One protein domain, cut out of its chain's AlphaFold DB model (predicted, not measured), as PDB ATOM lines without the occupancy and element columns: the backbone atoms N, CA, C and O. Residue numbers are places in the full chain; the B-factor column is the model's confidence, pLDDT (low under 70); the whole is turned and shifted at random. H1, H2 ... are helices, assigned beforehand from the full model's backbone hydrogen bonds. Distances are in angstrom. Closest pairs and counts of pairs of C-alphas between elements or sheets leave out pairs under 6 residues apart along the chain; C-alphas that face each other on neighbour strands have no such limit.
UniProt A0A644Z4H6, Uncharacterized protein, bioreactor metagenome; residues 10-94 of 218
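What this domain is: This is residues 10 to 94 of the 218 residues of an uncharacterized protein of bioreactor metagenome (UniProt A0A644Z4H6). What shape? Long helices H2 and H3 form a V; H1 is set off, residues 14 to 21 sticking out. What builds it? The class is all helix: 85 printed residues with H1, H2, H3 in order, no named strand. It is only just compact, close to loose: radius of gyration of the C-alphas 13.9 A, spans 40 by 30 by 26 A.

Where its parts are: Where is H1? H1, residues 10 to 19, has C-alpha 10 at (37.328, -49.360, 21.941). The others? H2 is residues 38 to 54, 24.8 A long; H3 is residues 76 to 92, 24.6 A, with C-alpha 92 at (54.805, -45.530, 6.979).

How they stand to each other: What touches? H2, with residues 40 to 44 alone, touches H3 at a steep tilt of 49 degrees, the same way; the closest C-alphas, Ser 40 and Ile 79, are 6.0 A apart. H1 is apart from both. Backbones? Every O i to N i+4 pair is within hydrogen-bond range in H1 and H3, 12 of 13 in H2.

The domain as a whole: Any cut? There is none; both links are long. Low confidence? No printed residue is under 70.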
ATOM      1  N   VAL A  10      37.943 -48.025  22.040       84.88
ATOM      2  CA  VAL A  10      37.328 -49.360  21.941       84.88
ATOM      3  C   VAL A  10      35.825 -49.260  21.686       84.88
ATOM      4  O   VAL A  10      35.318 -49.829  20.719       84.88
ATOM      5  N   ARG A  11      35.101 -48.472  22.492       87.75
ATOM      6  CA  ARG A  11      33.660 -48.253  22.288       87.75
ATOM      7  C   ARG A  11      33.372 -47.640  20.915       87.75
ATOM      8  O   ARG A  11      32.410 -48.036  20.262       87.75
ATOM      9  N   ARG A  12      34.216 -46.708  20.463       86.44
ATOM     10  CA  ARG A  12      34.087 -46.059  19.150       86.44
ATOM     11  C   ARG A  12      34.215 -47.054  17.997       86.44
ATOM     12  O   ARG A  12      33.460 -46.947  17.033       86.44
ATOM     13  N   ILE A  13      35.138 -48.011  18.105       86.00
ATOM     14  CA  ILE A  13      35.319 -49.076  17.113       86.00
ATOM     15  C   ILE A  13      34.067 -49.956  17.062       86.00
ATOM     16  O   ILE A  13      33.525 -50.156  15.980       86.00
ATOM     17  N   PHE A  14      33.534 -50.394  18.206       86.25
ATOM     18  CA  PHE A  14      32.284 -51.168  18.232       86.25
ATOM     19  C   PHE A  14      31.098 -50.402  17.633       86.25
ATOM     20  O   PHE A  14      30.345 -50.957  16.835       86.25
ATOM     21  N   ASP A  15      30.966 -49.109  17.940       85.94
ATOM     22  CA  ASP A  15      29.963 -48.251  17.308       85.94
ATOM     23  C   ASP A  15      30.118 -48.215  15.780       85.94
ATOM     24  O   ASP A  15      29.123 -48.202  15.059       85.94
ATOM     25  N   HIS A  16      31.354 -48.198  15.276       83.81
ATOM     26  CA  HIS A  16      31.640 -48.243  13.846       83.81
ATOM     27  C   HIS A  16      31.326 -49.602  13.216       83.81
ATOM     28  O   HIS A  16      30.769 -49.606  12.124       83.81
ATOM     29  N   ILE A  17      31.614 -50.722  13.888       82.75
ATOM     30  CA  ILE A  17      31.238 -52.069  13.413       82.75
ATOM     31  C   ILE A  17      29.724 -52.143  13.186       82.75
ATOM     32  O   ILE A  17      29.269 -52.669  12.177       82.75
ATOM     33  N   VAL A  18      28.938 -51.589  14.113       83.31
ATOM     34  CA  VAL A  18      27.471 -51.662  14.057       83.31
ATOM     35  C   VAL A  18      26.871 -50.660  13.068       83.31
ATOM     36  O   VAL A  18      25.879 -50.962  12.411       83.31
ATOM     37  N   LYS A  19      27.422 -49.441  12.985       82.25
ATOM     38  CA  LYS A  19      26.765 -48.308  12.303       82.25
ATOM     39  C   LYS A  19      27.343 -47.973  10.928       82.25
ATOM     40  O   LYS A  19      26.774 -47.121  10.247       82.25
ATOM     41  N   LYS A  20      28.496 -48.532  10.551       78.06
ATOM     42  CA  LYS A  20      29.226 -48.152   9.333       78.06
ATOM     43  C   LYS A  20      29.745 -49.390   8.613       78.06
ATOM     44  O   LYS A  20      30.522 -50.158   9.163       78.06
ATOM     45  N   ASP A  21      29.374 -49.509   7.350       74.44
ATOM     46  CA  ASP A  21      29.683 -50.625   6.452       74.44
ATOM     47  C   ASP A  21      30.879 -50.355   5.517       74.44
ATOM     48  O   ASP A  21      31.310 -51.233   4.778       74.44
ATOM     49  N   PHE A  22      31.437 -49.141   5.543       71.44
ATOM     50  CA  PHE A  22      32.415 -48.680   4.553       71.44
ATOM     51  C   PHE A  22      33.893 -48.914   4.904       71.44
ATOM     52  O   PHE A  22      34.762 -48.556   4.107       71.44
ATOM     53  N   TRP A  23      34.217 -49.407   6.103       74.75
ATOM     54  CA  TRP A  23      35.598 -49.475   6.598       74.75
ATOM     55  C   TRP A  23      36.078 -50.923   6.747       74.75
ATOM     56  O   TRP A  23      35.296 -51.812   7.068       74.75
ATOM     57  N   SER A  24      37.371 -51.156   6.503       74.25
ATOM     58  CA  SER A  24      37.992 -52.496   6.566       74.25
ATOM     59  C   SER A  24      39.148 -52.578   7.562       74.25
ATOM     60  O   SER A  24      39.450 -53.651   8.068       74.25
ATOM     61  N   TYR A  25      39.782 -51.446   7.856       84.75
ATOM     62  CA  TYR A  25      40.792 -51.304   8.897       84.75
ATOM     63  C   TYR A  25      40.669 -49.911   9.521       84.75
ATOM     64  O   TYR A  25      40.069 -49.004   8.931       84.75
ATOM     65  N   CYS A  26      41.219 -49.736  10.719       88.44
ATOM     66  CA  CYS A  26      41.337 -48.436  11.366       88.44
ATOM     67  C   CYS A  26      42.708 -48.301  12.027       88.44
ATOM     68  O   CYS A  26      43.228 -49.275  12.566       88.44
ATOM     69  N   ILE A  27      43.247 -47.085  12.029       90.69
ATOM     70  CA  ILE A  27      44.451 -46.724  12.781       90.69
ATOM     71  C   ILE A  27      44.001 -45.843  13.943       90.69
ATOM     72  O   ILE A  27      43.244 -44.890  13.742       90.69
ATOM     73  N   LEU A  28      44.431 -46.186  15.155       91.50
ATOM     74  CA  LEU A  28      44.121 -45.437  16.366       91.50
ATOM     75  C   LEU A  28      45.420 -44.916  16.978       91.50
ATOM     76  O   LEU A  28      46.296 -45.702  17.330       91.50
ATOM     77  N   PHE A  29      45.511 -43.600  17.142       91.38
ATOM     78  CA  PHE A  29      46.609 -42.955  17.854       91.38
ATOM     79  C   PHE A  29      46.202 -42.733  19.309       91.38
ATOM     80  O   PHE A  29      45.166 -42.125  19.583       91.38
ATOM     81  N   VAL A  30      47.007 -43.254  20.234       89.00
ATOM     82  CA  VAL A  30      46.800 -43.157  21.685       89.00
ATOM     83  C   VAL A  30      48.067 -42.641  22.353       89.00
ATOM     84  O   VAL A  30      49.160 -42.801  21.812       89.00
ATOM     85  N   THR A  31      47.922 -42.054  23.538       83.69
ATOM     86  CA  THR A  31      49.047 -41.679  24.396       83.69
ATOM     87  C   THR A  31      49.002 -42.480  25.688       83.69
ATOM     88  O   THR A  31      47.932 -42.818  26.194       83.69
ATOM     89  N   ASP A  32      50.174 -42.819  26.206       76.50
ATOM     90  CA  ASP A  32      50.371 -43.623  27.415       76.50
ATOM     91  C   ASP A  32      50.021 -42.865  28.706       76.50
ATOM     92  O   ASP A  32      49.670 -43.470  29.717       76.50
ATOM     93  N   ASN A  33      50.070 -41.536  28.660       76.12
ATOM     94  CA  ASN A  33      49.890 -40.647  29.804       76.12
ATOM     95  C   ASN A  33      48.650 -39.741  29.708       76.12
ATOM     96  O   ASN A  33      48.569 -38.752  30.435       76.12
ATOM     97  N   ASN A  34      47.697 -40.041  28.815       73.75
ATOM     98  CA  ASN A  34      46.547 -39.171  28.524       73.75
ATOM     99  C   ASN A  34      46.953 -37.718  28.190       73.75
ATOM    100  O   ASN A  34      46.216 -36.779  28.485       73.75
ATOM    101  N   SER A  35      48.113 -37.515  27.554       77.75
ATOM    102  CA  SER A  35      48.591 -36.184  27.132       77.75
ATOM    103  C   SER A  35      47.734 -35.521  26.052       77.75
ATOM    104  O   SER A  35      47.939 -34.349  25.741       77.75
ATOM    105  N   PHE A  36      46.773 -36.247  25.480       85.19
ATOM    106  CA  PHE A  36      45.767 -35.685  24.594       85.19
ATOM    107  C   PHE A  36      44.579 -35.200  25.423       85.19
ATOM    108  O   PHE A  36      43.684 -35.971  25.775       85.19
ATOM    109  N   ASP A  37      44.566 -33.904  25.724       86.25
ATOM    110  CA  ASP A  37      43.387 -33.257  26.285       86.25
ATOM    111  C   ASP A  37      42.315 -33.042  25.201       86.25
ATOM    112  O   ASP A  37      42.556 -33.180  23.999       86.25
ATOM    113  N   LYS A  38      41.095 -32.688  25.619       87.50
ATOM    114  CA  LYS A  38      39.979 -32.495  24.684       87.50
ATOM    115  C   LYS A  38      40.298 -31.442  23.615       87.50
ATOM    116  O   LYS A  38      39.971 -31.658  22.453       87.50
ATOM    117  N   SER A  39      40.948 -30.345  24.001       89.94
ATOM    118  CA  SER A  39      41.294 -29.243  23.096       89.94
ATOM    119  C   SER A  39      42.269 -29.704  22.011       89.94
ATOM    120  O   SER A  39      42.065 -29.414  20.832       89.94
ATOM    121  N   SER A  40      43.286 -30.482  22.395       90.81
ATOM    122  CA  SER A  40      44.251 -31.083  21.475       90.81
ATOM    123  C   SER A  40      43.581 -32.045  20.505       90.81
ATOM    124  O   SER A  40      43.849 -31.986  19.306       90.81
ATOM    125  N   ILE A  41      42.695 -32.921  20.993       92.19
ATOM    126  CA  ILE A  41      42.009 -33.895  20.135       92.19
ATOM    127  C   ILE A  41      41.071 -33.184  19.146       92.19
ATOM    128  O   ILE A  41      41.110 -33.499  17.955       92.19
ATOM    129  N   ASP A  42      40.297 -32.192  19.604       93.06
ATOM    130  CA  ASP A  42      39.416 -31.400  18.736       93.06
ATOM    131  C   ASP A  42      40.234 -30.676  17.645       93.06
ATOM    132  O   ASP A  42      39.845 -30.690  16.473       93.06
ATOM    133  N   TYR A  43      41.389 -30.092  17.998       95.50
ATOM    134  CA  TYR A  43      42.277 -29.422  17.041       95.50
ATOM    135  C   TYR A  43      42.898 -30.389  16.032       95.50
ATOM    136  O   TYR A  43      42.908 -30.112  14.834       95.50
ATOM    137  N   MET A  44      43.402 -31.538  16.488       95.12
ATOM    138  CA  MET A  44      43.976 -32.546  15.595       95.12
ATOM    139  C   MET A  44      42.921 -33.107  14.637       95.12
ATOM    140  O   MET A  44      43.205 -33.257  13.450       95.12
ATOM    141  N   GLU A  45      41.696 -33.374  15.105       95.31
ATOM    142  CA  GLU A  45      40.608 -33.816  14.225       95.31
ATOM    143  C   GLU A  45      40.275 -32.750  13.169       95.31
ATOM    144  O   GLU A  45      40.164 -33.084  11.986       95.31
ATOM    145  N   TYR A  46      40.170 -31.477  13.573       96.25
ATOM    146  CA  TYR A  46      40.017 -30.345  12.653       96.25
ATOM    147  C   TYR A  46      41.132 -30.322  11.598       96.25
ATOM    148  O   TYR A  46      40.848 -30.271  10.397       96.25
ATOM    149  N   GLU A  47      42.391 -30.396  12.026       95.44
ATOM    150  CA  GLU A  47      43.543 -30.268  11.138       95.44
ATOM    151  C   GLU A  47      43.604 -31.426  10.136       95.44
ATOM    152  O   GLU A  47      43.690 -31.199   8.925       95.44
ATOM    153  N   PHE A  48      43.475 -32.671  10.603       95.81
ATOM    154  CA  PHE A  48      43.513 -33.839   9.723       95.81
ATOM    155  C   PHE A  48      42.351 -33.849   8.735       95.81
ATOM    156  O   PHE A  48      42.567 -34.120   7.554       95.81
ATOM    157  N   ILE A  49      41.133 -33.501   9.156       94.81
ATOM    158  CA  ILE A  49      39.994 -33.399   8.236       94.81
ATOM    159  C   ILE A  49      40.276 -32.371   7.129       94.81
ATOM    160  O   ILE A  49      40.036 -32.652   5.951       94.81
ATOM    161  N   ASN A  50      40.819 -31.203   7.476       92.88
ATOM    162  CA  ASN A  50      41.111 -30.155   6.499       92.88
ATOM    163  C   ASN A  50      42.296 -30.496   5.580       92.88
ATOM    164  O   ASN A  50      42.254 -30.156   4.392       92.88
ATOM    165  N   ARG A  51      43.318 -31.203   6.077       92.38
ATOM    166  CA  ARG A  51      44.430 -31.699   5.250       92.38
ATOM    167  C   ARG A  51      43.976 -32.808   4.305       92.38
ATOM    168  O   ARG A  51      44.166 -32.688   3.096       92.38
ATOM    169  N   PHE A  52      43.282 -33.831   4.806       91.88
ATOM    170  CA  PHE A  52      42.796 -34.928   3.964       91.88
ATOM    171  C   PHE A  52      41.774 -34.461   2.923       91.88
ATOM    172  O   PHE A  52      41.778 -34.981   1.808       91.88
ATOM    173  N   ARG A  53      40.975 -33.419   3.196       89.12
ATOM    174  CA  ARG A  53      40.139 -32.796   2.154       89.12
ATOM    175  C   ARG A  53      40.924 -32.310   0.949       89.12
ATOM    176  O   ARG A  53      40.384 -32.315  -0.151       89.12
ATOM    177  N   LYS A  54      42.162 -31.864   1.137       87.38
ATOM    178  CA  LYS A  54      43.028 -31.349   0.067       87.38
ATOM    179  C   LYS A  54      43.881 -32.442  -0.586       87.38
ATOM    180  O   LYS A  54      44.487 -32.172  -1.617       87.38
ATOM    181  N   SER A  55      43.898 -33.642  -0.006       88.94
ATOM    182  CA  SER A  55      44.637 -34.819  -0.489       88.94
ATOM    183  C   SER A  55      43.872 -35.592  -1.571       88.94
ATOM    184  O   SER A  55      42.778 -35.197  -1.977       88.94
ATOM    185  N   SER A  56      44.390 -36.741  -2.004       85.31
ATOM    186  CA  SER A  56      43.702 -37.638  -2.936       85.31
ATOM    187  C   SER A  56      42.635 -38.546  -2.321       85.31
ATOM    188  O   SER A  56      41.942 -39.252  -3.053       85.31
ATOM    189  N   TYR A  57      42.471 -38.539  -0.997       88.00
ATOM    190  CA  TYR A  57      41.489 -39.384  -0.320       88.00
ATOM    191  C   TYR A  57      40.074 -38.789  -0.364       88.00
ATOM    192  O   TYR A  57      39.867 -37.595  -0.152       88.00
ATOM    193  N   THR A  58      39.080 -39.657  -0.560       87.44
ATOM    194  CA  THR A  58      37.662 -39.333  -0.348       87.44
ATOM    195  C   THR A  58      37.343 -39.395   1.141       87.44
ATOM    196  O   THR A  58      37.528 -40.443   1.778       87.44
ATOM    197  N   LEU A  59      36.835 -38.299   1.701       90.06
ATOM    198  CA  LEU A  59      36.385 -38.244   3.086       90.06
ATOM    199  C   LEU A  59      34.892 -38.551   3.198       90.06
ATOM    200  O   LEU A  59      34.072 -38.074   2.426       90.06
ATOM    201  N   MET A  60      34.547 -39.335   4.218       88.44
ATOM    202  CA  MET A  60      33.169 -39.701   4.575       88.44
ATOM    203  C   MET A  60      32.673 -38.937   5.811       88.44
ATOM    204  O   MET A  60      31.646 -39.268   6.408       88.44
ATOM    205  N   ASN A  61      33.439 -37.938   6.248       90.19
ATOM    206  CA  ASN A  61      33.062 -37.014   7.305       90.19
ATOM    207  C   ASN A  61      31.918 -36.118   6.818       90.19
ATOM    208  O   ASN A  61      32.089 -35.385   5.852       90.19
ATOM    209  N   ARG A  62      30.768 -36.159   7.505       85.25
ATOM    210  CA  ARG A  62      29.630 -35.268   7.208       85.25
ATOM    211  C   ARG A  62      29.858 -33.846   7.708       85.25
ATOM    212  O   ARG A  62      29.486 -32.896   7.035       85.25
ATOM    213  N   ASP A  63      30.439 -33.718   8.899       87.31
ATOM    214  CA  ASP A  63      30.815 -32.421   9.455       87.31
ATOM    215  C   ASP A  63      32.148 -32.000   8.847       87.31
ATOM    216  O   ASP A  63      33.139 -32.737   8.989       87.31
ATOM    217  N   PRO A  64      32.199 -30.840   8.172       78.88
ATOM    218  CA  PRO A  64      33.423 -30.432   7.570       78.88
ATOM    219  C   PRO A  64      34.476 -29.931   8.577       78.88
ATOM    220  O   PRO A  64      35.640 -29.820   8.207       78.88
ATOM    221  N   ARG A  65      34.134 -29.652   9.840       89.88
ATOM    222  CA  ARG A  65      35.048 -29.011  10.803       89.88
ATOM    223  C   ARG A  65      35.722 -27.777  10.171       89.88
ATOM    224  O   ARG A  65      36.939 -27.704  10.064       89.88
ATOM    225  N   THR A  66      34.931 -26.826   9.667       88.94
ATOM    226  CA  THR A  66      35.459 -25.586   9.052       88.94
ATOM    227  C   THR A  66      35.914 -24.556  10.079       88.94
ATOM    228  O   THR A  66      36.736 -23.702   9.760       88.94
ATOM    229  N   ASN A  67      35.402 -24.636  11.307       91.38
ATOM    230  CA  ASN A  67      35.755 -23.727  12.392       91.38
ATOM    231  C   ASN A  67      36.974 -24.272  13.144       91.38
ATOM    232  O   ASN A  67      36.893 -25.367  13.702       91.38
ATOM    233  N   GLU A  68      38.075 -23.515  13.155       93.44
ATOM    234  CA  GLU A  68      39.294 -23.869  13.892       93.44
ATOM    235  C   GLU A  68      39.016 -23.850  15.406       93.44
ATOM    236  O   GLU A  68      38.548 -22.831  15.929       93.44
ATOM    237  N   PRO A  69      39.270 -24.954  16.134       94.12
ATOM    238  CA  PRO A  69      39.177 -24.969  17.588       94.12
ATOM    239  C   PRO A  69      40.176 -23.999  18.221       94.12
ATOM    240  O   PRO A  69      41.330 -23.912  17.807       94.12
ATOM    241  N   ASN A  70      39.746 -23.293  19.266       92.19
ATOM    242  CA  ASN A  70      40.639 -22.421  20.018       92.19
ATOM    243  C   ASN A  70      41.587 -23.266  20.882       92.19
ATOM    244  O   ASN A  70      41.129 -24.089  21.675       92.19
ATOM    245  N   ILE A  71      42.892 -23.043  20.738       92.69
ATOM    246  CA  ILE A  71      43.943 -23.700  21.519       92.69
ATOM    247  C   ILE A  71      44.851 -22.654  22.162       92.69
ATOM    248  O   ILE A  71      45.113 -21.594  21.585       92.69
ATOM    249  N   SER A  72      45.362 -22.961  23.353       92.00
ATOM    250  CA  SER A  72      46.322 -22.100  24.041       92.00
ATOM    251  C   SER A  72      47.612 -21.953  23.233       92.00
ATOM    252  O   SER A  72      48.084 -22.900  22.597       92.00
ATOM    253  N   MET A  73      48.247 -20.780  23.315       91.12
ATOM    254  CA  MET A  73      49.576 -20.559  22.731       91.12
ATOM    255  C   MET A  73      50.617 -21.532  23.309       91.12
ATOM    256  O   MET A  73      51.527 -21.943  22.593       91.12
ATOM    257  N   PHE A  74      50.456 -21.926  24.576       90.62
ATOM    258  CA  PHE A  74      51.348 -22.869  25.254       90.62
ATOM    259  C   PHE A  74      51.189 -24.310  24.748       90.62
ATOM    260  O   PHE A  74      52.173 -25.045  24.708       90.62
ATOM    261  N   ASP A  75      49.989 -24.696  24.307       90.62
ATOM    262  CA  ASP A  75      49.698 -26.065  23.855       90.62
ATOM    263  C   ASP A  75      50.036 -26.273  22.372       90.62
ATOM    264  O   ASP A  75      50.364 -27.384  21.945       90.62
ATOM    265  N   ARG A  76      50.004 -25.196  21.574       92.56
ATOM    266  CA  ARG A  76      50.224 -25.237  20.119       92.56
ATOM    267  C   ARG A  76      51.509 -25.975  19.702       92.56
ATOM    268  O   ARG A  76      51.410 -26.794  18.786       92.56
ATOM    269  N   PRO A  77      52.688 -25.763  20.327       93.88
ATOM    270  CA  PRO A  77      53.900 -26.498  19.963       93.88
ATOM    271  C   PRO A  77      53.757 -28.017  20.133       93.88
ATOM    272  O   PRO A  77      54.171 -28.775  19.255       93.88
ATOM    273  N   ASN A  78      53.120 -28.458  21.223       92.00
ATOM    274  CA  ASN A  78      52.919 -29.878  21.512       92.00
ATOM    275  C   ASN A  78      51.941 -30.505  20.515       92.00
ATOM    276  O   ASN A  78      52.260 -31.522  19.904       92.00
ATOM    277  N   ILE A  79      50.801 -29.849  20.268       94.38
ATOM    278  CA  ILE A  79      49.801 -30.307  19.291       94.38
ATOM    279  C   ILE A  79      50.422 -30.437  17.894       94.38
ATOM    280  O   ILE A  79      50.215 -31.434  17.204       94.38
ATOM    281  N   PHE A  80      51.239 -29.465  17.481       94.62
ATOM    282  CA  PHE A  80      51.908 -29.498  16.178       94.62
ATOM    283  C   PHE A  80      52.956 -30.612  16.092       94.62
ATOM    284  O   PHE A  80      53.116 -31.220  15.032       94.62
ATOM    285  N   SER A  81      53.653 -30.903  17.193       94.31
ATOM    286  CA  SER A  81      54.548 -32.058  17.278       94.31
ATOM    287  C   SER A  81      53.775 -33.369  17.120       94.31
ATOM    288  O   SER A  81      54.189 -34.220  16.334       94.31
ATOM    289  N   TYR A  82      52.627 -33.517  17.788       94.00
ATOM    290  CA  TYR A  82      51.777 -34.703  17.648       94.00
ATOM    291  C   TYR A  82      51.265 -34.884  16.223       94.00
ATOM    292  O   TYR A  82      51.360 -35.985  15.690       94.00
ATOM    293  N   ILE A  83      50.805 -33.809  15.575       94.94
ATOM    294  CA  ILE A  83      50.383 -33.854  14.169       94.94
ATOM    295  C   ILE A  83      51.520 -34.389  13.296       94.94
ATOM    296  O   ILE A  83      51.313 -35.360  12.580       94.94
ATOM    297  N   LYS A  84      52.739 -33.844  13.416       94.62
ATOM    298  CA  LYS A  84      53.894 -34.312  12.628       94.62
ATOM    299  C   LYS A  84      54.239 -35.783  12.879       94.62
ATOM    300  O   LYS A  84      54.572 -36.498  11.940       94.62
ATOM    301  N   GLN A  85      54.168 -36.239  14.129       94.06
ATOM    302  CA  GLN A  85      54.426 -37.642  14.474       94.06
ATOM    303  C   GLN A  85      53.360 -38.569  13.884       94.06
ATOM    304  O   GLN A  85      53.694 -39.600  13.305       94.06
ATOM    305  N   ILE A  86      52.085 -38.183  13.977       94.81
ATOM    306  CA  ILE A  86      50.975 -38.921  13.370       94.81
ATOM    307  C   ILE A  86      51.141 -38.973  11.847       94.81
ATOM    308  O   ILE A  86      50.997 -40.040  11.265       94.81
ATOM    309  N   GLU A  87      51.495 -37.861  11.199       93.69
ATOM    310  CA  GLU A  87      51.751 -37.815   9.752       93.69
ATOM    311  C   GLU A  87      52.886 -38.744   9.329       93.69
ATOM    312  O   GLU A  87      52.751 -39.476   8.350       93.69
ATOM    313  N   PHE A  88      53.976 -38.763  10.095       91.75
ATOM    314  CA  PHE A  88      55.081 -39.684   9.862       91.75
ATOM    315  C   PHE A  88      54.621 -41.148   9.948       91.75
ATOM    316  O   PHE A  88      54.885 -41.930   9.036       91.75
ATOM    317  N   LEU A  89      53.868 -41.511  10.989       93.81
ATOM    318  CA  LEU A  89      53.344 -42.871  11.151       93.81
ATOM    319  C   LEU A  89      52.344 -43.247  10.048       93.81
ATOM    320  O   LEU A  89      52.393 -44.357   9.530       93.81
ATOM    321  N   LEU A  90      51.474 -42.321   9.640       92.31
ATOM    322  CA  LEU A  90      50.561 -42.528   8.515       92.31
ATOM    323  C   LEU A  90      51.326 -42.768   7.209       92.31
ATOM    324  O   LEU A  90      50.957 -43.660   6.446       92.31
ATOM    325  N   SER A  91      52.415 -42.033   6.969       87.62
ATOM    326  CA  SER A  91      53.238 -42.227   5.772       87.62
ATOM    327  C   SER A  91      53.885 -43.615   5.723       87.62
ATOM    328  O   SER A  91      53.932 -44.217   4.653       87.62
ATOM    329  N   ALA A  92      54.285 -44.165   6.877       88.00
ATOM    330  CA  ALA A  92      54.805 -45.530   6.979       88.00
ATOM    331  C   ALA A  92      53.746 -46.592   6.618       88.00
ATOM    332  O   ALA A  92      54.085 -47.649   6.098       88.00
ATOM    333  N   GLU A  93      52.464 -46.274   6.810       86.19
ATOM    334  CA  GLU A  93      51.313 -47.090   6.395       86.19
ATOM    335  C   GLU A  93      50.832 -46.771   4.963       86.19
ATOM    336  O   GLU A  93      49.724 -47.142   4.569       86.19
ATOM    337  N   ASN A  94      51.644 -46.071   4.159       81.12
ATOM    338  CA  ASN A  94      51.306 -45.601   2.806       81.12
ATOM    339  C   ASN A  94      50.070 -44.681   2.757       81.12
ATOM    340  O   ASN A  94      49.351 -44.616   1.753       81.12
TER     341      ASN A  94